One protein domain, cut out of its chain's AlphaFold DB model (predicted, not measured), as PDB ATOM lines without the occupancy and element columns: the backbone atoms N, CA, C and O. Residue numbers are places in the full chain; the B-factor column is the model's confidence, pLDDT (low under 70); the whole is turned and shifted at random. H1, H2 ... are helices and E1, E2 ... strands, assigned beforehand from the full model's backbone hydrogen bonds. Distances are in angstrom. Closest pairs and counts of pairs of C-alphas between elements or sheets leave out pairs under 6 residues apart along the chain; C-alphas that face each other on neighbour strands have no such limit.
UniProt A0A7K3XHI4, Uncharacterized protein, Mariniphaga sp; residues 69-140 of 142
ATOM      1  N   TYR A  69      33.385  23.471  -0.004       92.62
ATOM      2  CA  TYR A  69      32.870  23.774   1.328       92.62
ATOM      3  C   TYR A  69      33.874  23.316   2.391       92.62
ATOM      4  O   TYR A  69      34.805  22.564   2.097       92.62
ATOM      5  N   TYR A  70      33.708  23.812   3.617       91.81
ATOM      6  CA  TYR A  70      34.579  23.491   4.746       91.81
ATOM      7  C   TYR A  70      33.833  22.616   5.756       91.81
ATOM      8  O   TYR A  70      32.824  23.039   6.316       91.81
ATOM      9  N   ASP A  71      34.337  21.406   5.972       88.62
ATOM     10  CA  ASP A  71      33.813  20.377   6.876       88.62
ATOM     11  C   ASP A  71      35.002  19.711   7.591       88.62
ATOM     12  O   ASP A  71      35.451  18.631   7.185       88.62
ATOM     13  N   PRO A  72      35.584  20.401   8.592       82.88
ATOM     14  CA  PRO A  72      36.751  19.919   9.316       82.88
ATOM     15  C   PRO A  72      36.395  18.761  10.243       82.88
ATOM     16  O   PRO A  72      35.284  18.674  10.779       82.88
ATOM     17  N   ILE A  73      37.373  17.897  10.514       73.50
ATOM     18  CA  ILE A  73      37.209  16.851  11.524       73.50
ATOM     19  C   ILE A  73      37.168  17.497  12.918       73.50
ATOM     20  O   ILE A  73      38.185  17.902  13.476       73.50
ATOM     21  N   VAL A  74      35.979  17.561  13.525       66.50
ATOM     22  CA  VAL A  74      35.816  18.033  14.908       66.50
ATOM     23  C   VAL A  74      36.195  16.910  15.877       66.50
ATOM     24  O   VAL A  74      35.392  16.022  16.178       66.50
ATOM     25  N   ALA A  75      37.430  16.934  16.380       55.97
ATOM     26  CA  ALA A  75      37.884  16.013  17.416       55.97
ATOM     27  C   ALA A  75      37.248  16.374  18.774       55.97
ATOM     28  O   ALA A  75      37.659  17.317  19.438       55.97
ATOM     29  N   ALA A  76      36.230  15.594  19.154       55.06
ATOM     30  CA  ALA A  76      35.641  15.448  20.489       55.06
ATOM     31  C   ALA A  76      35.284  16.743  21.247       55.06
ATOM     32  O   ALA A  76      36.083  17.318  21.983       55.06
ATOM     33  N   SER A  77      34.003  17.109  21.219       56.84
ATOM     34  CA  SER A  77      33.437  17.879  22.327       56.84
ATOM     35  C   SER A  77      33.506  17.034  23.604       56.84
ATOM     36  O   SER A  77      33.063  15.886  23.611       56.84
ATOM     37  N   THR A  78      34.059  17.576  24.689       61.19
ATOM     38  CA  THR A  78      33.910  16.964  26.015       61.19
ATOM     39  C   THR A  78      32.445  17.089  26.425       61.19
ATOM     40  O   THR A  78      31.960  18.197  26.631       61.19
ATOM     41  N   VAL A  79      31.732  15.963  26.497       69.31
ATOM     42  CA  VAL A  79      30.325  15.904  26.921       69.31
ATOM     43  C   VAL A  79      30.288  15.359  28.347       69.31
ATOM     44  O   VAL A  79      30.811  14.269  28.593       69.31
ATOM     45  N   PHE A  80      29.704  16.098  29.294       76.94
ATOM     46  CA  PHE A  80      29.503  15.589  30.651       76.94
ATOM     47  C   PHE A  80      28.276  14.664  30.713       76.94
ATOM     48  O   PHE A  80      27.380  14.757  29.869       76.94
ATOM     49  N   PRO A  81      28.191  13.755  31.703       78.62
ATOM     50  CA  PRO A  81      27.009  12.918  31.881       78.62
ATOM     51  C   PRO A  81      25.734  13.765  32.026       78.62
ATOM     52  O   PRO A  81      25.583  14.498  32.998       78.62
ATOM     53  N   GLY A  82      24.813  13.641  31.065       80.00
ATOM     54  CA  GLY A  82      23.547  14.383  31.031       80.00
ATOM     55  C   GLY A  82      23.506  15.549  30.039       80.00
ATOM     56  O   GLY A  82      22.413  16.037  29.749       80.00
ATOM     57  N   ASP A  83      24.644  15.947  29.469       78.06
ATOM     58  CA  ASP A  83      24.674  16.973  28.429       78.06
ATOM     59  C   ASP A  83      24.185  16.414  27.080       78.06
ATOM     60  O   ASP A  83      24.470  15.260  26.732       78.06
ATOM     61  N   PRO A  84      23.462  17.218  26.280       73.12
ATOM     62  CA  PRO A  84      23.127  16.836  24.919       73.12
ATOM     63  C   PRO A  84      24.409  16.708  24.091       73.12
ATOM     64  O   PRO A  84      25.258  17.599  24.086       73.12
ATOM     65  N   ILE A  85      24.526  15.607  23.347       72.12
ATOM     66  CA  ILE A  85      25.618  15.428  22.388       72.12
ATOM     67  C   ILE A  85      25.514  16.558  21.351       72.12
ATOM     68  O   ILE A  85      24.456  16.701  20.728       72.12
ATOM     69  N   PRO A  86      26.570  17.363  21.142       66.69
ATOM     70  CA  PRO A  86      26.530  18.425  20.153       66.69
ATOM     71  C   PRO A  86      26.359  17.825  18.755       66.69
ATOM     72  O   PRO A  86      27.188  17.058  18.268       66.69
ATOM     73  N   ILE A  87      25.250  18.176  18.107       64.31
ATOM     74  CA  ILE A  87      24.966  17.796  16.725       64.31
ATOM     75  C   ILE A  87      25.620  18.848  15.829       64.31
ATOM     76  O   ILE A  87      25.081  19.942  15.661       64.31
ATOM     77  N   SER A  88      26.766  18.517  15.236       66.06
ATOM     78  CA  SER A  88      27.318  19.318  14.141       66.06
ATOM     79  C   SER A  88      26.510  19.042  12.871       66.06
ATOM     80  O   SER A  88      26.428  17.900  12.412       66.06
ATOM     81  N   ARG A  89      25.854  20.069  12.320       68.19
ATOM     82  CA  ARG A  89      25.218  19.983  10.999       68.19
ATOM     83  C   ARG A  89      26.241  20.388   9.950       68.19
ATOM     84  O   ARG A  89      26.870  21.431  10.098       68.19
ATOM     85  N   LYS A  90      26.354  19.592   8.884       74.38
ATOM     86  CA  LYS A  90      27.202  19.927   7.736       74.38
ATOM     87  C   LYS A  90      26.796  21.267   7.140       74.38
ATOM     88  O   LYS A  90      25.613  21.501   6.882       74.38
ATOM     89  N   ASP A  91      27.793  22.106   6.910       81.62
ATOM     90  CA  ASP A  91      27.640  23.420   6.317       81.62
ATOM     91  C   ASP A  91      28.188  23.401   4.887       81.62
ATOM     92  O   ASP A  91      29.396  23.425   4.664       81.62
ATOM     93  N   TYR A  92      27.280  23.341   3.915       85.69
ATOM     94  CA  TYR A  92      27.618  23.354   2.489       85.69
ATOM     95  C   TYR A  92      27.812  24.776   1.937       85.69
ATOM     96  O   TYR A  92      27.869  24.965   0.721       85.69
ATOM     97  N   SER A  93      27.860  25.803   2.798       89.12
ATOM     98  CA  SER A  93      28.189  27.154   2.346       89.12
ATOM     99  C   SER A  93      29.639  27.241   1.866       89.12
ATOM    100  O   SER A  93      30.506  26.449   2.247       89.12
ATOM    101  N   TYR A  94      29.885  28.216   0.993       91.69
ATOM    102  CA  TYR A  94      31.192  28.466   0.404       91.69
ATOM    103  C   TYR A  94      32.280  28.541   1.484       91.69
ATOM    104  O   TYR A  94      32.178  29.332   2.426       91.69
ATOM    105  N   TYR A  95      33.322  27.713   1.348       93.56
ATOM    106  CA  TYR A  95      34.321  27.495   2.401       93.56
ATOM    107  C   TYR A  95      34.935  28.802   2.927       93.56
ATOM    108  O   TYR A  95      35.111  28.970   4.132       93.56
ATOM    109  N   TYR A  96      35.198  29.762   2.037       92.62
ATOM    110  CA  TYR A  96      35.856  31.016   2.387       92.62
ATOM    111  C   TYR A  96      34.965  31.944   3.229       92.62
ATOM    112  O   TYR A  96      35.471  32.757   4.003       92.62
ATOM    113  N   ASP A  97      33.638  31.819   3.125       93.25
ATOM    114  CA  ASP A  97      32.706  32.482   4.040       93.25
ATOM    115  C   ASP A  97      32.597  31.730   5.369       93.25
ATOM    116  O   ASP A  97      32.499  32.356   6.428       93.25
ATOM    117  N   SER A  98      32.668  30.397   5.334       90.56
ATOM    118  CA  SER A  98      32.735  29.553   6.532       90.56
ATOM    119  C   SER A  98      33.972  29.827   7.378       90.56
ATOM    120  O   SER A  98      33.898  29.795   8.608       90.56
ATOM    121  N   PHE A  99      35.085  30.210   6.759       92.69
ATOM    122  CA  PHE A  99      36.315  30.594   7.450       92.69
ATOM    123  C   PHE A  99      36.154  31.774   8.415       92.69
ATOM    124  O   PHE A  99      36.876  31.834   9.404       92.69
ATOM    125  N   LYS A 100      35.170  32.664   8.223       91.12
ATOM    126  CA  LYS A 100      34.881  33.756   9.177       91.12
ATOM    127  C   LYS A 100      34.411  33.253  10.547       91.12
ATOM    128  O   LYS A 100      34.454  33.999  11.519       91.12
ATOM    129  N   ARG A 101      33.909  32.015  10.616       87.56
ATOM    130  CA  ARG A 101      33.398  31.379  11.842       87.56
ATOM    131  C   ARG A 101      34.434  30.496  12.537       87.56
ATOM    132  O   ARG A 101      34.173  30.032  13.641       87.56
ATOM    133  N   HIS A 102      35.588  30.273  11.910       85.25
ATOM    134  CA  HIS A 102      36.632  29.389  12.414       85.25
ATOM    135  C   HIS A 102      37.862  30.208  12.770       85.25
ATOM    136  O   HIS A 102      38.369  30.970  11.948       85.25
ATOM    137  N   PHE A 103      38.311  30.062  14.013       86.00
ATOM    138  CA  PHE A 103      39.373  30.872  14.588       86.00
ATOM    139  C   PHE A 103      40.547  30.000  14.996       86.00
ATOM    140  O   PHE A 103      40.371  28.928  15.574       86.00
ATOM    141  N   PHE A 104      41.744  30.512  14.744       82.94
ATOM    142  CA  PHE A 104      42.972  30.017  15.334       82.94
ATOM    143  C   PHE A 104      43.667  31.189  16.018       82.94
ATOM    144  O   PHE A 104      43.896  32.239  15.414       82.94
ATOM    145  N   GLN A 105      43.960  31.022  17.307       84.38
ATOM    146  CA  GLN A 105      44.427  32.108  18.168       84.38
ATOM    147  C   GLN A 105      43.442  33.294  18.141       84.38
ATOM    148  O   GLN A 105      42.301  33.156  18.572       84.38
ATOM    149  N   SER A 106      43.872  34.455  17.644       87.88
ATOM    150  CA  SER A 106      43.081  35.687  17.585       87.88
ATOM    151  C   SER A 106      42.590  36.043  16.181       87.88
ATOM    152  O   SER A 106      42.067  37.140  16.003       87.88
ATOM    153  N   LYS A 107      42.796  35.173  15.185       90.06
ATOM    154  CA  LYS A 107      42.444  35.440  13.786       90.06
ATOM    155  C   LYS A 107      41.481  34.393  13.268       90.06
ATOM    156  O   LYS A 107      41.573  33.217  13.626       90.06
ATOM    157  N   ASN A 108      40.556  34.818  12.420       91.25
ATOM    158  CA  ASN A 108      39.748  33.869  11.669       91.25
ATOM    159  C   ASN A 108      40.527  33.347  10.453       91.25
ATOM    160  O   ASN A 108      41.483  33.965   9.984       91.25
ATOM    161  N   PHE A 109      40.113  32.204   9.916       91.38
ATOM    162  CA  PHE A 109      40.841  31.556   8.822       91.38
ATOM    163  C   PHE A 109      40.868  32.421   7.555       91.38
ATOM    164  O   PHE A 109      41.817  32.356   6.779       91.38
ATOM    165  N   GLN A 110      39.870  33.287   7.354       92.69
ATOM    166  CA  GLN A 110      39.832  34.187   6.205       92.69
ATOM    167  C   GLN A 110      40.935  35.251   6.293       92.69
ATOM    168  O   GLN A 110      41.531  35.607   5.279       92.69
ATOM    169  N   GLU A 111      41.210  35.757   7.495       92.94
ATOM    170  CA  GLU A 111      42.320  36.677   7.759       92.94
ATOM    171  C   GLU A 111      43.663  35.991   7.524       92.94
ATOM    172  O   GLU A 111      44.508  36.567   6.846       92.94
ATOM    173  N   LEU A 112      43.828  34.746   7.981       91.88
ATOM    174  CA  LEU A 112      45.050  33.970   7.741       91.88
ATOM    175  C   LEU A 112      45.327  33.801   6.241       91.88
ATOM    176  O   LEU A 112      46.432  34.081   5.787       91.88
ATOM    177  N   VAL A 113      44.311  33.439   5.451       90.94
ATOM    178  CA  VAL A 113      44.441  33.320   3.988       90.94
ATOM    179  C   VAL A 113      44.850  34.649   3.340       90.94
ATOM    180  O   VAL A 113      45.678  34.656   2.432       90.94
ATOM    181  N   LYS A 114      44.297  35.777   3.809       92.06
ATOM    182  CA  LYS A 114      44.643  37.115   3.295       92.06
ATOM    183  C   LYS A 114      46.064  37.536   3.665       92.06
ATOM    184  O   LYS A 114      46.737  38.147   2.847       92.06
ATOM    185  N   GLU A 115      46.516  37.239   4.879       92.75
ATOM    186  CA  GLU A 115      47.856  37.614   5.351       92.75
ATOM    187  C   GLU A 115      48.975  36.881   4.619       92.75
ATOM    188  O   GLU A 115      50.045  37.449   4.420       92.75
ATOM    189  N   GLN A 116      48.719  35.640   4.208       90.62
ATOM    190  CA  GLN A 116      49.660  34.848   3.417       90.62
ATOM    191  C   GLN A 116      49.602  35.163   1.911       90.62
ATOM    192  O   GLN A 116      50.367  34.582   1.145       90.62
ATOM    193  N   ASP A 117      48.705  36.062   1.484       92.69
ATOM    194  CA  ASP A 117      48.466  36.422   0.077       92.69
ATOM    195  C   ASP A 117      48.218  35.197  -0.824       92.69
ATOM    196  O   ASP A 117      48.712  35.095  -1.950       92.69
ATOM    197  N   PHE A 118      47.461  34.215  -0.318       94.25
ATOM    198  CA  PHE A 118      47.130  33.029  -1.102       94.25
ATOM    199  C   PHE A 118      46.190  33.386  -2.252       94.25
ATOM    200  O   PHE A 118      45.140  34.006  -2.067       94.25
ATOM    201  N   GLN A 119      46.555  32.934  -3.447       94.62
ATOM    202  CA  GLN A 119      45.814  33.164  -4.686       94.62
ATOM    203  C   GLN A 119      45.046  31.919  -5.128       94.62
ATOM    204  O   GLN A 119      44.049  32.030  -5.848       94.62
ATOM    205  N   TYR A 120      45.490  30.739  -4.690       96.25
ATOM    206  CA  TYR A 120      44.971  29.454  -5.132       96.25
ATOM    207  C   TYR A 120      44.547  28.557  -3.970       96.25
ATOM    208  O   TYR A 120      45.178  28.521  -2.917       96.25
ATOM    209  N   VAL A 121      43.507  27.758  -4.206       95.81
ATOM    210  CA  VAL A 121      42.918  26.851  -3.207       95.81
ATOM    211  C   VAL A 121      43.942  25.872  -2.627       95.81
ATOM    212  O   VAL A 121      43.970  25.677  -1.417       95.81
ATOM    213  N   HIS A 122      44.817  25.286  -3.449       95.69
ATOM    214  CA  HIS A 122      45.804  24.309  -2.968       95.69
ATOM    215  C   HIS A 122      46.779  24.906  -1.935       95.69
ATOM    216  O   HIS A 122      47.238  24.202  -1.045       95.69
ATOM    217  N   GLN A 123      47.047  26.215  -1.995       95.56
ATOM    218  CA  GLN A 123      47.884  26.902  -1.007       95.56
ATOM    219  C   GLN A 123      47.183  26.958   0.355       95.56
ATOM    220  O   GLN A 123      47.806  26.725   1.387       95.56
ATOM    221  N   VAL A 124      45.865  27.189   0.347       95.06
ATOM    222  CA  VAL A 124      45.022  27.098   1.546       95.06
ATOM    223  C   VAL A 124      45.026  25.670   2.086       95.06
ATOM    224  O   VAL A 124      45.199  25.485   3.286       95.06
ATOM    225  N   GLN A 125      44.881  24.665   1.215       95.31
ATOM    226  CA  GLN A 125      44.911  23.257   1.622       95.31
ATOM    227  C   GLN A 125      46.240  22.891   2.288       95.31
ATOM    228  O   GLN A 125      46.231  22.299   3.363       95.31
ATOM    229  N   HIS A 126      47.376  23.281   1.699       95.25
ATOM    230  CA  HIS A 126      48.694  23.021   2.288       95.25
ATOM    231  C   HIS A 126      48.848  23.715   3.630       95.25
ATOM    232  O   HIS A 126      49.258  23.069   4.582       95.25
ATOM    233  N   TYR A 127      48.467  24.989   3.727       93.00
ATOM    234  CA  TYR A 127      48.558  25.734   4.979       93.00
ATOM    235  C   TYR A 127      47.744  25.081   6.100       93.00
ATOM    236  O   TYR A 127      48.263  24.848   7.188       93.00
ATOM    237  N   LEU A 128      46.481  24.742   5.832       91.75
ATOM    238  CA  LEU A 128      45.621  24.115   6.832       91.75
ATOM    239  C   LEU A 128      46.110  22.716   7.207       91.75
ATOM    240  O   LEU A 128      46.124  22.372   8.385       91.75
ATOM    241  N   PHE A 129      46.560  21.923   6.235       91.38
ATOM    242  CA  PHE A 129      47.104  20.598   6.504       91.38
ATOM    243  C   PHE A 129      48.405  20.664   7.314       91.38
ATOM    244  O   PHE A 129      48.573  19.910   8.269       91.38
ATOM    245  N   ASP A 130      49.315  21.571   6.970       91.19
ATOM    246  CA  ASP A 130      50.592  21.716   7.666       91.19
ATOM    247  C   ASP A 130      50.363  22.183   9.126       91.19
ATOM    248  O   ASP A 130      50.986  21.641  10.042       91.19
ATOM    249  N   GLU A 131      49.409  23.095   9.371       88.19
ATOM    250  CA  GLU A 131      49.080  23.613  10.714       88.19
ATOM    251  C   GLU A 131      48.197  22.670  11.555       88.19
ATOM    252  O   GLU A 131      48.394  22.540  12.766       88.19
ATOM    253  N   PHE A 132      47.214  22.004  10.941       86.19
ATOM    254  CA  PHE A 132      46.144  21.287  11.654       86.19
ATOM    255  C   PHE A 132      46.075  19.788  11.351       86.19
ATOM    256  O   PHE A 132      45.268  19.086  11.960       86.19
ATOM    257  N   GLN A 133      46.917  19.279  10.445       87.88
ATOM    258  CA  GLN A 133      46.916  17.888   9.962       87.88
ATOM    259  C   GLN A 133      45.606  17.460   9.266       87.88
ATOM    260  O   GLN A 133      45.395  16.274   9.007       87.88
ATOM    261  N   ASP A 134      44.736  18.421   8.945       87.19
ATOM    262  CA  ASP A 134      43.515  18.285   8.149       87.19
ATOM    263  C   ASP A 134      43.250  19.625   7.453       87.19
ATOM    264  O   ASP A 134      43.307  20.678   8.089       87.19
ATOM    265  N   ASP A 135      42.955  19.604   6.154       89.00
ATOM    266  CA  ASP A 135      42.564  20.817   5.433       89.00
ATOM    267  C   ASP A 135      41.064  21.115   5.562       89.00
ATOM    268  O   ASP A 135      40.636  22.248   5.345       89.00
ATOM    269  N   GLY A 136      40.251  20.106   5.903       89.62
ATOM    270  CA  GLY A 136      38.805  20.230   6.076       89.62
ATOM    271  C   GLY A 136      38.034  20.662   4.822       89.62
ATOM    272  O   GLY A 136      36.808  20.742   4.872       89.62
ATOM    273  N   LEU A 137      38.685  20.924   3.686       92.75
ATOM    274  CA  LEU A 137      38.012  21.313   2.455       92.75
ATOM    275  C   LEU A 137      37.461  20.072   1.758       92.75
ATOM    276  O   LEU A 137      38.074  19.001   1.726       92.75
ATOM    277  N   LYS A 138      36.249  20.205   1.220       91.38
ATOM    278  CA  LYS A 138      35.509  19.130   0.555       91.38
ATOM    279  C   LYS A 138      34.787  19.671  -0.673       91.38
ATOM    280  O   LYS A 138      34.461  20.854  -0.750       91.38
ATOM    281  N   LEU A 139      34.526  18.788  -1.635       87.88
ATOM    282  CA  LEU A 139      33.779  19.115  -2.847       87.88
ATOM    283  C   LEU A 139      32.290  18.846  -2.647       87.88
ATOM    284  O   LEU A 139      31.907  17.735  -2.275       87.88
ATOM    285  N   ASP A 140      31.460  19.851  -2.929       77.81
ATOM    286  CA  ASP A 140      29.998  19.763  -2.985       77.81
ATOM    287  C   ASP A 140      29.590  18.927  -4.209       77.81
ATOM    288  O   ASP A 140      29.306  19.436  -5.297       77.81
TER     289      ASP A 140
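What this domain is: This is residues 69 to 140 of the 142 residues of an uncharacterized protein of Mariniphaga sp (UniProt A0A7K3XHI4). A long arm without named elements, residues 69 to 94, runs out and folds back beside a small head of three short helices; its tip, residues 79 to 84, sticks out and makes the length. The 72 printed residues hold H1, H2, H3 and E1 in that order: mostly helix, with under half of the residues in named elements. The whole is only just loose, close to compact, with a radius of gyration of the C-alphas of 13.7 A and spans of 46 by 28 by 20 A.

How they stand to each other: Residues 69 to 70 pair antiparallel with residues 137 to 138 of E1, residues 137 to 139. H1, residues 95 to 101, touches H2, residues 109 to 115, about perpendicular at 75 degrees; their closest C-alphas, Phe 99 and Phe 109, are 4.8 A apart. H2 is close to but not clearly touching H3, residues 121 to 132; their closest C-alphas, Val 113 and Val 124, are 6.7 A apart. Every O i to N i+4 pair is within hydrogen-bond range in H2 and H3; in H1 1 of 3 is, beside 3 of 4 O i to N i+3 pairs.

Where its parts are: H1 begins at C-alpha 95 (34.321, 27.495, 2.401); H3 is 16.2 A long; E1 ends at C-alpha 139 (33.779, 19.115, -2.847).

The domain as a whole: The printed part has no cut. pLDDT is under 70 at residues 74 to 79 and 86 to 89.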